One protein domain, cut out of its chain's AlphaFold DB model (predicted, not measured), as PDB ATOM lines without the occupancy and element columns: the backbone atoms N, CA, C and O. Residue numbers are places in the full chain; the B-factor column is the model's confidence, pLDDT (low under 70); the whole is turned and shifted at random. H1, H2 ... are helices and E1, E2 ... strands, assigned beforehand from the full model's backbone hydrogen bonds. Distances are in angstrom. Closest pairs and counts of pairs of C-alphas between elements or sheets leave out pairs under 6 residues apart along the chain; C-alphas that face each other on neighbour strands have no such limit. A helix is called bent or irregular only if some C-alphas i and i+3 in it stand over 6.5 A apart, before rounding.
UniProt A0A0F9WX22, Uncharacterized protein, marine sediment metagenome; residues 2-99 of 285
ATOM      1  N   LYS A   2      99.735  94.225  80.355       85.62
ATOM      2  CA  LYS A   2     101.087  93.886  79.903       85.62
ATOM      3  C   LYS A   2     102.118  94.649  80.734       85.62
ATOM      4  O   LYS A   2     101.864  95.790  81.128       85.62
ATOM      5  N   VAL A   3     103.264  94.028  81.001       84.75
ATOM      6  CA  VAL A   3     104.407  94.729  81.607       84.75
ATOM      7  C   VAL A   3     105.122  95.571  80.550       84.75
ATOM      8  O   VAL A   3     104.982  95.320  79.351       84.75
ATOM      9  N   PHE A   4     105.878  96.587  80.971       85.56
ATOM     10  CA  PHE A   4     106.473  97.563  80.050       85.56
ATOM     11  C   PHE A   4     107.394  96.893  79.021       85.56
ATOM     12  O   PHE A   4     107.374  97.239  77.842       85.56
ATOM     13  N   LYS A   5     108.149  95.876  79.450       86.38
ATOM     14  CA  LYS A   5     109.048  95.102  78.583       86.38
ATOM     15  C   LYS A   5     108.323  94.387  77.436       86.38
ATOM     16  O   LYS A   5     108.920  94.199  76.382       86.38
ATOM     17  N   ASP A   6     107.059  94.016  77.616       86.75
ATOM     18  CA  ASP A   6     106.314  93.235  76.622       86.75
ATOM     19  C   ASP A   6     105.724  94.109  75.508       86.75
ATOM     20  O   ASP A   6     105.358  93.605  74.447       86.75
ATOM     21  N   ILE A   7     105.628  95.423  75.734       89.56
ATOM     22  CA  ILE A   7     105.034  96.370  74.781       89.56
ATOM     23  C   ILE A   7     106.068  97.210  74.032       89.56
ATOM     24  O   ILE A   7     105.691  97.946  73.127       89.56
ATOM     25  N   THR A   8     107.361  97.103  74.354       86.56
ATOM     26  CA  THR A   8     108.418  97.870  73.667       86.56
ATOM     27  C   THR A   8     108.420  97.619  72.165       86.56
ATOM     28  O   THR A   8     108.490  98.570  71.396       86.56
ATOM     29  N   LYS A   9     108.225  96.367  71.737       86.06
ATOM     30  CA  LYS A   9     108.100  96.020  70.315       86.06
ATOM     31  C   LYS A   9     106.904  96.710  69.648       86.06
ATOM     32  O   LYS A   9     107.022  97.187  68.532       86.06
ATOM     33  N   GLN A  10     105.770  96.808  70.345       87.50
ATOM     34  CA  GLN A  10     104.587  97.516  69.834       87.50
ATOM     35  C   GLN A  10     104.825  99.029  69.774       87.50
ATOM     36  O   GLN A  10     104.316  99.708  68.894       87.50
ATOM     37  N   MET A  11     105.642  99.582  70.676       89.56
ATOM     38  CA  MET A  11     106.047 100.984  70.582       89.56
ATOM     39  C   MET A  11     106.926 101.260  69.360       89.56
ATOM     40  O   MET A  11     106.811 102.337  68.787       89.56
ATOM     41  N   GLU A  12     107.792 100.321  68.969       87.44
ATOM     42  CA  GLU A  12     108.660 100.447  67.786       87.44
ATOM     43  C   GLU A  12     107.868 100.491  66.470       87.44
ATOM     44  O   GLU A  12     108.360 101.019  65.475       87.44
ATOM     45  N   GLU A  13     106.626 100.000  66.463       90.50
ATOM     46  CA  GLU A  13     105.711 100.108  65.317       90.50
ATOM     47  C   GLU A  13     105.230 101.555  65.088       90.50
ATOM     48  O   GLU A  13     104.735 101.885  64.008       90.50
ATOM     49  N   HIS A  14     105.415 102.446  66.071       93.31
ATOM     50  CA  HIS A  14     105.070 103.860  65.970       93.31
ATOM     51  C   HIS A  14     106.304 104.742  65.769       93.31
ATOM     52  O   HIS A  14     107.339 104.584  66.415       93.31
ATOM     53  N   LYS A  15     106.163 105.758  64.914       95.19
ATOM     54  CA  LYS A  15     107.192 106.786  64.735       95.19
ATOM     55  C   LYS A  15     107.021 107.883  65.779       95.19
ATOM     56  O   LYS A  15     105.929 108.427  65.942       95.19
ATOM     57  N   PHE A  16     108.101 108.229  66.467       95.81
ATOM     58  CA  PHE A  16     108.125 109.311  67.449       95.81
ATOM     59  C   PHE A  16     108.921 110.486  66.903       95.81
ATOM     60  O   PHE A  16     110.059 110.315  66.474       95.81
ATOM     61  N   HIS A  17     108.341 111.679  66.977       94.62
ATOM     62  CA  HIS A  17     109.056 112.892  66.619       94.62
ATOM     63  C   HIS A  17     110.239 113.126  67.586       94.62
ATOM     64  O   HIS A  17     110.051 112.993  68.800       94.62
ATOM     65  N   PRO A  18     111.437 113.538  67.122       93.50
ATOM     66  CA  PRO A  18     112.623 113.679  67.976       93.50
ATOM     67  C   PRO A  18     112.401 114.514  69.245       93.50
ATOM     68  O   PRO A  18     112.815 114.123  70.334       93.50
ATOM     69  N   LEU A  19     111.662 115.622  69.135       91.56
ATOM     70  CA  LEU A  19     111.359 116.491  70.278       91.56
ATOM     71  C   LEU A  19     110.517 115.817  71.373       91.56
ATOM     72  O   LEU A  19     110.665 116.140  72.549       91.56
ATOM     73  N   CYS A  20     109.639 114.869  71.029       91.06
ATOM     74  CA  CYS A  20     108.821 114.193  72.036       91.06
ATOM     75  C   CYS A  20     109.631 113.135  72.811       91.06
ATOM     76  O   CYS A  20     109.243 112.725  73.913       91.06
ATOM     77  N   ILE A  21     110.774 112.707  72.258       92.12
ATOM     78  CA  ILE A  21     111.679 111.727  72.863       92.12
ATOM     79  C   ILE A  21     112.424 112.319  74.064       92.12
ATOM     80  O   ILE A  21     112.613 111.609  75.053       92.12
ATOM     81  N   LEU A  22     112.737 113.622  74.017       90.50
ATOM     82  CA  LEU A  22     113.463 114.368  75.062       90.50
ATOM     83  C   LEU A  22     112.779 114.283  76.436       90.50
ATOM     84  O   LEU A  22     113.396 114.395  77.493       90.50
ATOM     85  N   PHE A  23     111.471 114.049  76.435       89.50
ATOM     86  CA  PHE A  23     110.694 113.906  77.648       89.50
ATOM     87  C   PHE A  23     110.831 112.496  78.248       89.50
ATOM     88  O   PHE A  23     110.493 111.511  77.583       89.50
ATOM     89  N   PRO A  24     111.240 112.369  79.525       87.69
ATOM     90  CA  PRO A  24     111.491 111.068  80.132       87.69
ATOM     91  C   PRO A  24     110.197 110.278  80.358       87.69
ATOM     92  O   PRO A  24     109.150 110.839  80.697       87.69
ATOM     93  N   ILE A  25     110.300 108.955  80.210       89.75
ATOM     94  CA  ILE A  25     109.250 108.005  80.582       89.75
ATOM     95  C   ILE A  25     109.364 107.723  82.097       89.75
ATOM     96  O   ILE A  25     110.473 107.479  82.578       89.75
ATOM     97  N   PRO A  26     108.255 107.755  82.861       88.06
ATOM     98  CA  PRO A  26     108.245 107.384  84.277       88.06
ATOM     99  C   PRO A  26     108.707 105.936  84.521       88.06
ATOM    100  O   PRO A  26     108.598 105.094  83.629       88.06
ATOM    101  N   PRO A  27     109.177 105.596  85.733       89.19
ATOM    102  CA  PRO A  27     109.526 104.219  86.063       89.19
ATOM    103  C   PRO A  27     108.307 103.290  85.957       89.19
ATOM    104  O   PRO A  27     107.178 103.685  86.251       89.19
ATOM    105  N   GLU A  28     108.542 102.023  85.618       90.62
ATOM    106  CA  GLU A  28     107.487 101.037  85.339       90.62
ATOM    107  C   GLU A  28     106.438 100.912  86.452       90.62
ATOM    108  O   GLU A  28     105.247 100.841  86.166       90.62
ATOM    109  N   ARG A  29     106.844 100.976  87.725       89.31
ATOM    110  CA  ARG A  29     105.904 100.950  88.862       89.31
ATOM    111  C   ARG A  29     104.838 102.058  88.783       89.31
ATOM    112  O   ARG A  29     103.693 101.846  89.171       89.31
ATOM    113  N   GLU A  30     105.218 103.244  88.304       90.50
ATOM    114  CA  GLU A  30     104.317 104.389  88.162       90.50
ATOM    115  C   GLU A  30     103.431 104.203  86.931       90.50
ATOM    116  O   GLU A  30     102.225 104.437  87.010       90.50
ATOM    117  N   LEU A  31     103.999 103.680  85.838       93.44
ATOM    118  CA  LEU A  31     103.249 103.312  84.637       93.44
ATOM    119  C   LEU A  31     102.175 102.257  84.925       93.44
ATOM    120  O   LEU A  31     101.042 102.435  84.494       93.44
ATOM    121  N   LEU A  32     102.484 101.212  85.699       93.00
ATOM    122  CA  LEU A  32     101.519 100.177  86.091       93.00
ATOM    123  C   LEU A  32     100.319 100.790  86.825       93.00
ATOM    124  O   LEU A  32      99.178 100.578  86.424       93.00
ATOM    125  N   SER A  33     100.570 101.634  87.833       91.19
ATOM    126  CA  SER A  33      99.501 102.332  88.563       91.19
ATOM    127  C   SER A  33      98.660 103.240  87.653       91.19
ATOM    128  O   SER A  33      97.443 103.354  87.818       91.19
ATOM    129  N   MET A  34      99.289 103.907  86.682       93.38
ATOM    130  CA  MET A  34      98.587 104.735  85.700       93.38
ATOM    131  C   MET A  34      97.770 103.890  84.709       93.38
ATOM    132  O   MET A  34      96.656 104.285  84.363       93.38
ATOM    133  N   ALA A  35      98.287 102.738  84.285       95.06
ATOM    134  CA  ALA A  35      97.645 101.839  83.332       95.06
ATOM    135  C   ALA A  35      96.415 101.166  83.952       95.06
ATOM    136  O   ALA A  35      95.380 101.080  83.302       95.06
ATOM    137  N   GLU A  36      96.467 100.790  85.234       94.25
ATOM    138  CA  GLU A  36      95.297 100.284  85.964       94.25
ATOM    139  C   GLU A  36      94.159 101.306  86.020       94.25
ATOM    140  O   GLU A  36      92.988 100.947  85.870       94.25
ATOM    141  N   ARG A  37      94.493 102.589  86.220       92.69
ATOM    142  CA  ARG A  37      93.502 103.673  86.163       92.69
ATOM    143  C   ARG A  37      92.945 103.823  84.752       92.69
ATOM    144  O   ARG A  37      91.728 103.804  84.594       92.69
ATOM    145  N   MET A  38      93.818 103.889  83.745       95.06
ATOM    146  CA  MET A  38      93.417 104.004  82.341       95.06
ATOM    147  C   MET A  38      92.557 102.821  81.883       95.06
ATOM    148  O   MET A  38      91.599 103.027  81.150       95.06
ATOM    149  N   LYS A  39      92.810 101.604  82.379       96.00
ATOM    150  CA  LYS A  39      91.986 100.422  82.096       96.00
ATOM    151  C   LYS A  39      90.530 100.592  82.537       96.00
ATOM    152  O   LYS A  39      89.626 100.091  81.879       96.00
ATOM    153  N   LYS A  40      90.305 101.286  83.656       94.81
ATOM    154  CA  LYS A  40      88.962 101.546  84.198       94.81
ATOM    155  C   LYS A  40      88.288 102.734  83.524       94.81
ATOM    156  O   LYS A  40      87.077 102.723  83.347       94.81
ATOM    157  N   SER A  41      89.062 103.767  83.210       95.00
ATOM    158  CA  SER A  41      88.532 105.054  82.765       95.00
ATOM    159  C   SER A  41      88.558 105.262  81.251       95.00
ATOM    160  O   SER A  41      87.941 106.198  80.755       95.00
ATOM    161  N   GLY A  42      89.307 104.434  80.524       94.50
ATOM    162  CA  GLY A  42      89.664 104.679  79.134       94.50
ATOM    163  C   GLY A  42      90.674 105.819  78.967       94.50
ATOM    164  O   GLY A  42      91.201 106.389  79.934       94.50
ATOM    165  N   GLN A  43      90.939 106.154  77.706       95.12
ATOM    166  CA  GLN A  43      91.757 107.293  77.310       95.12
ATOM    167  C   GLN A  43      90.890 108.553  77.166       95.12
ATOM    168  O   GLN A  43      90.071 108.646  76.261       95.12
ATOM    169  N   TYR A  44      91.117 109.558  78.015       91.56
ATOM    170  CA  TYR A  44      90.392 110.838  77.939       91.56
ATOM    171  C   TYR A  44      90.953 111.821  76.908       91.56
ATOM    172  O   TYR A  44      90.210 112.605  76.332       91.56
ATOM    173  N   TYR A  45      92.273 111.817  76.708       92.69
ATOM    174  CA  TYR A  45      92.950 112.776  75.834       92.69
ATOM    175  C   TYR A  45      93.673 112.052  74.693       92.69
ATOM    176  O   TYR A  45      94.438 111.123  74.983       92.69
ATOM    177  N   PRO A  46      93.546 112.512  73.435       96.50
ATOM    178  CA  PRO A  46      94.129 111.856  72.264       96.50
ATOM    179  C   PRO A  46      95.652 111.929  72.232       96.50
ATOM    180  O   PRO A  46      96.236 112.939  72.626       96.50
ATOM    181  N   ILE A  47      96.301 110.891  71.714       96.94
ATOM    182  CA  ILE A  47      97.722 110.948  71.351       96.94
ATOM    183  C   ILE A  47      97.847 111.864  70.131       96.94
ATOM    184  O   ILE A  47      97.134 111.676  69.150       96.94
ATOM    185  N   LEU A  48      98.709 112.877  70.208       96.81
ATOM    186  CA  LEU A  48      98.846 113.864  69.140       96.81
ATOM    187  C   LEU A  48      99.853 113.365  68.112       96.81
ATOM    188  O   LEU A  48     100.979 112.997  68.473       96.81
ATOM    189  N   ARG A  49      99.456 113.374  66.842       97.00
ATOM    190  CA  ARG A  49     100.247 112.859  65.725       97.00
ATOM    191  C   ARG A  49     100.264 113.866  64.578       97.00
ATOM    192  O   ARG A  49      99.271 114.544  64.338       97.00
ATOM    193  N   LEU A  50     101.391 113.987  63.884       96.06
ATOM    194  CA  LEU A  50     101.475 114.794  62.670       96.06
ATOM    195  C   LEU A  50     100.737 114.095  61.539       96.06
ATOM    196  O   LEU A  50     101.028 112.942  61.227       96.06
ATOM    197  N   GLN A  51      99.828 114.808  60.882       95.12
ATOM    198  CA  GLN A  51      99.082 114.264  59.753       95.12
ATOM    199  C   GLN A  51     100.014 113.881  58.592       95.12
ATOM    200  O   GLN A  51      99.832 112.832  57.975       95.12
ATOM    201  N   SER A  52     101.042 114.695  58.333       93.00
ATOM    202  CA  SER A  52     101.979 114.542  57.214       93.00
ATOM    203  C   SER A  52     102.917 113.338  57.347       93.00
ATOM    204  O   SER A  52     103.090 112.587  56.389       93.00
ATOM    205  N   THR A  53     103.524 113.137  58.519       93.75
ATOM    206  CA  THR A  53     104.544 112.093  58.745       93.75
ATOM    207  C   THR A  53     104.035 110.902  59.548       93.75
ATOM    208  O   THR A  53     104.715 109.875  59.621       93.75
ATOM    209  N   GLN A  54     102.843 111.022  60.143       95.31
ATOM    210  CA  GLN A  54     102.279 110.072  61.104       95.31
ATOM    211  C   GLN A  54     103.148 109.905  62.367       95.31
ATOM    212  O   GLN A  54     103.027 108.918  63.093       95.31
ATOM    213  N   GLU A  55     104.016 110.877  62.663       95.88
ATOM    214  CA  GLU A  55     104.857 110.872  63.858       95.88
ATOM    215  C   GLU A  55     104.101 111.380  65.082       95.88
ATOM    216  O   GLU A  55     103.440 112.418  65.047       95.88
ATOM    217  N   ILE A  56     104.230 110.672  66.201       96.75
ATOM    218  CA  ILE A  56     103.674 111.090  67.486       96.75
ATOM    219  C   ILE A  56     104.515 112.242  68.038       96.75
ATOM    220  O   ILE A  56     105.720 112.087  68.254       96.75
ATOM    221  N   ILE A  57     103.868 113.370  68.326       95.06
ATOM    222  CA  ILE A  57     104.504 114.577  68.880       95.06
ATOM    223  C   ILE A  57     104.193 114.778  70.363       95.06
ATOM    224  O   ILE A  57     104.980 115.388  71.081       95.06
ATOM    225  N   ASP A  58     103.087 114.216  70.851       94.31
ATOM    226  CA  ASP A  58     102.774 114.167  72.276       94.31
ATOM    227  C   ASP A  58     101.917 112.945  72.624       94.31
ATOM    228  O   ASP A  58     101.122 112.462  71.822       94.31
ATOM    229  N   GLY A  59     102.047 112.453  73.857       93.62
ATOM    230  CA  GLY A  59     101.260 111.317  74.336       93.62
ATOM    231  C   GLY A  59     101.984 109.973  74.312       93.62
ATOM    232  O   GLY A  59     101.325 108.952  74.457       93.62
ATOM    233  N   ARG A  60     103.325 109.946  74.246       94.62
ATOM    234  CA  ARG A  60     104.135 108.715  74.408       94.62
ATOM    235  C   ARG A  60     103.728 107.889  75.626       94.62
ATOM    236  O   ARG A  60     103.517 106.688  75.521       94.62
ATOM    237  N   ILE A  61     103.558 108.548  76.773       93.75
ATOM    238  CA  ILE A  61     103.083 107.888  77.994       93.75
ATOM    239  C   ILE A  61     101.668 107.347  77.776       93.75
ATOM    240  O   ILE A  61     101.399 106.217  78.136       93.75
ATOM    241  N   ARG A  62     100.767 108.098  77.139       95.75
ATOM    242  CA  ARG A  62      99.396 107.629  76.883       95.75
ATOM    243  C   ARG A  62      99.363 106.411  75.965       95.75
ATOM    244  O   ARG A  62      98.631 105.485  76.280       95.75
ATOM    245  N   LEU A  63     100.197 106.368  74.927       96.94
ATOM    246  CA  LEU A  63     100.369 105.181  74.092       96.94
ATOM    247  C   LEU A  63     100.813 103.982  74.936       96.94
ATOM    248  O   LEU A  63     100.144 102.956  74.926       96.94
ATOM    249  N   ILE A  64     101.878 104.140  75.731       95.88
ATOM    250  CA  ILE A  64     102.371 103.104  76.655       95.88
ATOM    251  C   ILE A  64     101.235 102.595  77.546       95.88
ATOM    252  O   ILE A  64     101.020 101.393  77.649       95.88
ATOM    253  N   LEU A  65     100.484 103.505  78.168       96.19
ATOM    254  CA  LEU A  65      99.397 103.146  79.072       96.19
ATOM    255  C   LEU A  65      98.248 102.434  78.351       96.19
ATOM    256  O   LEU A  65      97.727 101.472  78.908       96.19
ATOM    257  N   CYS A  66      97.887 102.848  77.131       96.81
ATOM    258  CA  CYS A  66      96.880 102.163  76.315       96.81
ATOM    259  C   CYS A  66      97.327 100.729  76.004       96.81
ATOM    260  O   CYS A  66      96.591  99.782  76.277       96.81
ATOM    261  N   LEU A  67      98.574 100.552  75.554       95.81
ATOM    262  CA  LEU A  67      99.145  99.238  75.247       95.81
ATOM    263  C   LEU A  67      99.240  98.336  76.490       95.81
ATOM    264  O   LEU A  67      98.893  97.156  76.423       95.81
ATOM    265  N   MET A  68      99.661  98.879  77.640       95.94
ATOM    266  CA  MET A  68      99.704  98.142  78.913       95.94
ATOM    267  C   MET A  68      98.304  97.739  79.379       95.94
ATOM    268  O   MET A  68      98.107  96.602  79.818       95.94
ATOM    269  N   ALA A  69      97.340  98.662  79.289       95.81
ATOM    270  CA  ALA A  69      95.948  98.461  79.683       95.81
ATOM    271  C   ALA A  69      95.149  97.592  78.700       95.81
ATOM    272  O   ALA A  69      94.051  97.164  79.058       95.81
ATOM    273  N   GLU A  70      95.719  97.299  77.527       95.12
ATOM    274  CA  GLU A  70      95.086  96.563  76.427       95.12
ATOM    275  C   GLU A  70      93.846  97.305  75.895       95.12
ATOM    276  O   GLU A  70      92.795  96.714  75.659       95.12
ATOM    277  N   ILE A  71      93.977  98.627  75.746       95.19
ATOM    278  CA  ILE A  71      92.979  99.531  75.166       95.19
ATOM    279  C   ILE A  71      93.491 100.023  73.814       95.19
ATOM    280  O   ILE A  71      94.670 100.360  73.685       95.19
ATOM    281  N   GLU A  72      92.592 100.110  72.834       95.31
ATOM    282  CA  GLU A  72      92.903 100.678  71.524       95.31
ATOM    283  C   GLU A  72      93.246 102.176  71.651       95.31
ATOM    284  O   GLU A  72      92.417 102.944  72.156       95.31
ATOM    285  N   PRO A  73      94.445 102.622  71.230       96.94
ATOM    286  CA  PRO A  73      94.833 104.017  71.372       96.94
ATOM    287  C   PRO A  73      94.061 104.929  70.407       96.94
ATOM    288  O   PRO A  73      94.015 104.712  69.199       96.94
ATOM    289  N   TYR A  74      93.518 106.017  70.939       97.00
ATOM    290  CA  TYR A  74      92.909 107.098  70.175       97.00
ATOM    291  C   TYR A  74      93.943 108.177  69.826       97.00
ATOM    292  O   TYR A  74      94.624 108.731  70.703       97.00
ATOM    293  N   PHE A  75      94.019 108.501  68.536       97.25
ATOM    294  CA  PHE A  75      94.914 109.505  67.969       97.25
ATOM    295  C   PHE A  75      94.136 110.724  67.467       97.25
ATOM    296  O   PHE A  75      93.025 110.599  66.954       97.25
ATOM    297  N   LEU A  76      94.751 111.899  67.590       97.25
ATOM    298  CA  LEU A  76      94.329 113.124  66.921       97.25
ATOM    299  C   LEU A  76      95.439 113.550  65.966       97.25
ATOM    300  O   LEU A  76      96.540 113.896  66.404       97.25
ATOM    301  N   ASP A  77      95.122 113.519  64.676       96.75
ATOM    302  CA  ASP A  77      96.008 113.993  63.622       96.75
ATOM    303  C   ASP A  77      95.930 115.515  63.522       96.75
ATOM    304  O   ASP A  77      94.847 116.096  63.455       96.75
ATOM    305  N   LEU A  78      97.095 116.155  63.553       94.81
ATOM    306  CA  LEU A  78      97.248 117.599  63.473       94.81
ATOM    307  C   LEU A  78      97.980 117.969  62.187       94.81
ATOM    308  O   LEU A  78      99.044 117.421  61.883       94.81
ATOM    309  N   ASP A  79      97.422 118.935  61.468       94.69
ATOM    310  CA  ASP A  79      98.054 119.547  60.306       94.69
ATOM    311  C   ASP A  79      98.935 120.717  60.763       94.69
ATOM    312  O   ASP A  79      98.476 121.844  60.959       94.69
ATOM    313  N   ILE A  80     100.203 120.411  61.042       90.56
ATOM    314  CA  ILE A  80     101.210 121.378  61.483       90.56
ATOM    315  C   ILE A  80     102.316 121.403  60.437       90.56
ATOM    316  O   ILE A  80     102.994 120.400  60.216       90.56
ATOM    317  N   SER A  81     102.513 122.564  59.821       82.88
ATOM    318  CA  SER A  81     103.483 122.758  58.742       82.88
ATOM    319  C   SER A  81     104.730 123.544  59.156       82.88
ATOM    320  O   SER A  81     105.759 123.428  58.498       82.88
ATOM    321  N   SER A  82     104.671 124.320  60.244       87.56
ATOM    322  CA  SER A  82     105.801 125.122  60.736       87.56
ATOM    323  C   SER A  82     106.465 124.506  61.968       87.56
ATOM    324  O   SER A  82     105.770 124.129  62.920       87.56
ATOM    325  N   THR A  83     107.797 124.524  62.002       85.56
ATOM    326  CA  THR A  83     108.624 124.110  63.146       85.56
ATOM    327  C   THR A  83     108.259 124.863  64.427       85.56
ATOM    328  O   THR A  83     108.211 124.276  65.505       85.56
ATOM    329  N   GLU A  84     107.936 126.151  64.324       84.44
ATOM    330  CA  GLU A  84     107.586 126.994  65.465       84.44
ATOM    331  C   GLU A  84     106.287 126.541  66.132       84.44
ATOM    332  O   GLU A  84     106.269 126.356  67.346       84.44
ATOM    333  N   ALA A  85     105.227 126.311  65.351       87.25
ATOM    334  CA  ALA A  85     103.958 125.822  65.887       87.25
ATOM    335  C   ALA A  85     104.097 124.423  66.508       87.25
ATOM    336  O   ALA A  85     103.473 124.130  67.528       87.25
ATOM    337  N   LEU A  86     104.947 123.568  65.927       89.69
ATOM    338  CA  LEU A  86     105.250 122.253  66.483       89.69
ATOM    339  C   LEU A  86     105.901 122.365  67.869       89.69
ATOM    340  O   LEU A  86     105.461 121.712  68.818       89.69
ATOM    341  N   VAL A  87     106.921 123.216  67.997       87.25
ATOM    342  CA  VAL A  87     107.606 123.489  69.270       87.25
ATOM    343  C   VAL A  87     106.642 124.069  70.303       87.25
ATOM    344  O   VAL A  87     106.653 123.619  71.452       87.25
ATOM    345  N   ASP A  88     105.782 125.008  69.906       87.19
ATOM    346  CA  ASP A  88     104.802 125.627  70.802       87.19
ATOM    347  C   ASP A  88     103.818 124.589  71.355       87.19
ATOM    348  O   ASP A  88     103.615 124.504  72.568       87.19
ATOM    349  N   ILE A  89     103.257 123.735  70.492       89.69
ATOM    350  CA  ILE A  89     102.314 122.685  70.902       89.69
ATOM    351  C   ILE A  89     102.984 121.679  71.841       89.69
ATOM    352  O   ILE A  89     102.413 121.334  72.881       89.69
ATOM    353  N   ILE A  90     104.197 121.223  71.510       89.00
ATOM    354  CA  ILE A  90     104.950 120.297  72.365       89.00
ATOM    355  C   ILE A  90     105.237 120.945  73.721       89.00
ATOM    356  O   ILE A  90     105.069 120.290  74.753       89.00
ATOM    357  N   SER A  91     105.617 122.222  73.736       85.94
ATOM    358  CA  SER A  91     105.909 122.961  74.964       85.94
ATOM    359  C   SER A  91     104.673 123.084  75.854       85.94
ATOM    360  O   SER A  91     104.720 122.682  77.019       85.94
ATOM    361  N   LEU A  92     103.543 123.522  75.288       85.12
ATOM    362  CA  LEU A  92     102.254 123.647  75.980       85.12
ATOM    363  C   LEU A  92     101.771 122.308  76.555       85.12
ATOM    364  O   LEU A  92     101.275 122.232  77.679       85.12
ATOM    365  N   CYS A  93     101.933 121.211  75.812       84.50
ATOM    366  CA  CYS A  93     101.499 119.897  76.285       84.50
ATOM    367  C   CYS A  93     102.341 119.381  77.461       84.50
ATOM    368  O   CYS A  93     101.850 118.579  78.260       84.50
ATOM    369  N   ASN A  94     103.596 119.832  77.590       84.50
ATOM    370  CA  ASN A  94     104.586 119.148  78.413       84.50
ATOM    371  C   ASN A  94     105.198 119.976  79.542       84.50
ATOM    372  O   ASN A  94     105.365 119.436  80.639       84.50
ATOM    373  N   PHE A  95     105.521 121.250  79.330       80.00
ATOM    374  CA  PHE A  95     106.089 122.097  80.382       80.00
ATOM    375  C   PHE A  95     105.025 122.650  81.330       80.00
ATOM    376  O   PHE A  95     105.303 122.767  82.531       80.00
ATOM    377  N   ASP A  96     103.814 122.888  80.819       69.94
ATOM    378  CA  ASP A  96     102.683 123.424  81.588       69.94
ATOM    379  C   ASP A  96     102.045 122.361  82.489       69.94
ATOM    380  O   ASP A  96     101.490 122.669  83.542       69.94
ATOM    381  N   ARG A  97     102.138 121.082  82.098       63.12
ATOM    382  CA  ARG A  97     101.417 119.976  82.754       63.12
ATOM    383  C   ARG A  97     102.238 119.169  83.752       63.12
ATOM    384  O   ARG A  97     101.697 118.261  84.379       63.12
ATOM    385  N   ARG A  98     103.541 119.431  83.894       60.97
ATOM    386  CA  ARG A  98     104.421 118.555  84.679       60.97
ATOM    387  C   ARG A  98     104.997 119.237  85.908       60.97
ATOM    388  O   ARG A  98     105.685 120.256  85.814       60.97
ATOM    389  N   HIS A  99     104.865 118.545  87.039       67.19
ATOM    390  CA  HIS A  99     105.789 118.616  88.175       67.19
ATOM    391  C   HIS A  99     107.164 118.055  87.770       67.19
ATOM    392  O   HIS A  99     107.657 117.075  88.317       67.19
TER     393      HIS A  99
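Overview. This is residues 2 to 99 of the 285 residues of an uncharacterized protein of marine sediment metagenome (UniProt A0A0F9WX22). Look for a small three-stranded sheet with helices to either side of it: H5 packs on the sheet at one end of the domain, and H1 and H3 pack on H4 toward the other. H4 lies in the middle, its residues 60 to 63 reaching the sheet, while short H2 grazes it. The printed part has 98 residues, with H1, H2, H3, E1, E2, H4, E3 and H5 along the chain, and is mostly helix. The mixed sheet runs E2, E1, E3. The whole is compact, with a radius of gyration of the C-alphas of 13.3 A and spans of 37 by 29 by 22 A.

Along the chain. Find C-alpha 4 at (106.473, 97.563, 80.050), where H1, residues 4 to 12, begins; it is irregular, with C-alphas 6 and 9 7.1 A apart. Next come H2, residues 18 to 21, and H3, residues 28 to 41, 19.5 A long. E1, residues 47 to 50, and E2, residues 56 to 58, precede H4, residues 60 to 69, 14.1 A long. E3, residues 75 to 78, leads to H5, residues 83 to 94, 16.6 A long, ending at C-alpha 94 (104.586, 119.148, 78.413).

Arrangement. Start at the inner strand E1: it is parallel to E3, with N 78 and O 49 2.8 A apart, and forms an antiparallel hairpin with E2, with N 48 and O 58 2.9 A apart. H5 and the sheet make two layers, a helix on one face of a sheet; C-alphas 58 and 90, the closest of E2 and H5, are 6.5 A apart. H3 touches H4, closest at C-alphas 35 and 65, 4.8 A. H1 touches H4, closest at C-alphas 7 and 67, 6.6 A, at a steep tilt of 57 degrees, opposite ways. H4 and H5 are apart. Every O i to N i+4 pair is within hydrogen-bond range in H3, H4 and H5, and 3 of 5 are in H1; H2 is too short for one.

Size, cuts and confidence. The C-alphas of Lys 40 and Ser 82, the two farthest apart, are 37.3 A apart. The printed part has no cut, and no link is long. Look at residues 96 to 99 for pLDDT under 70.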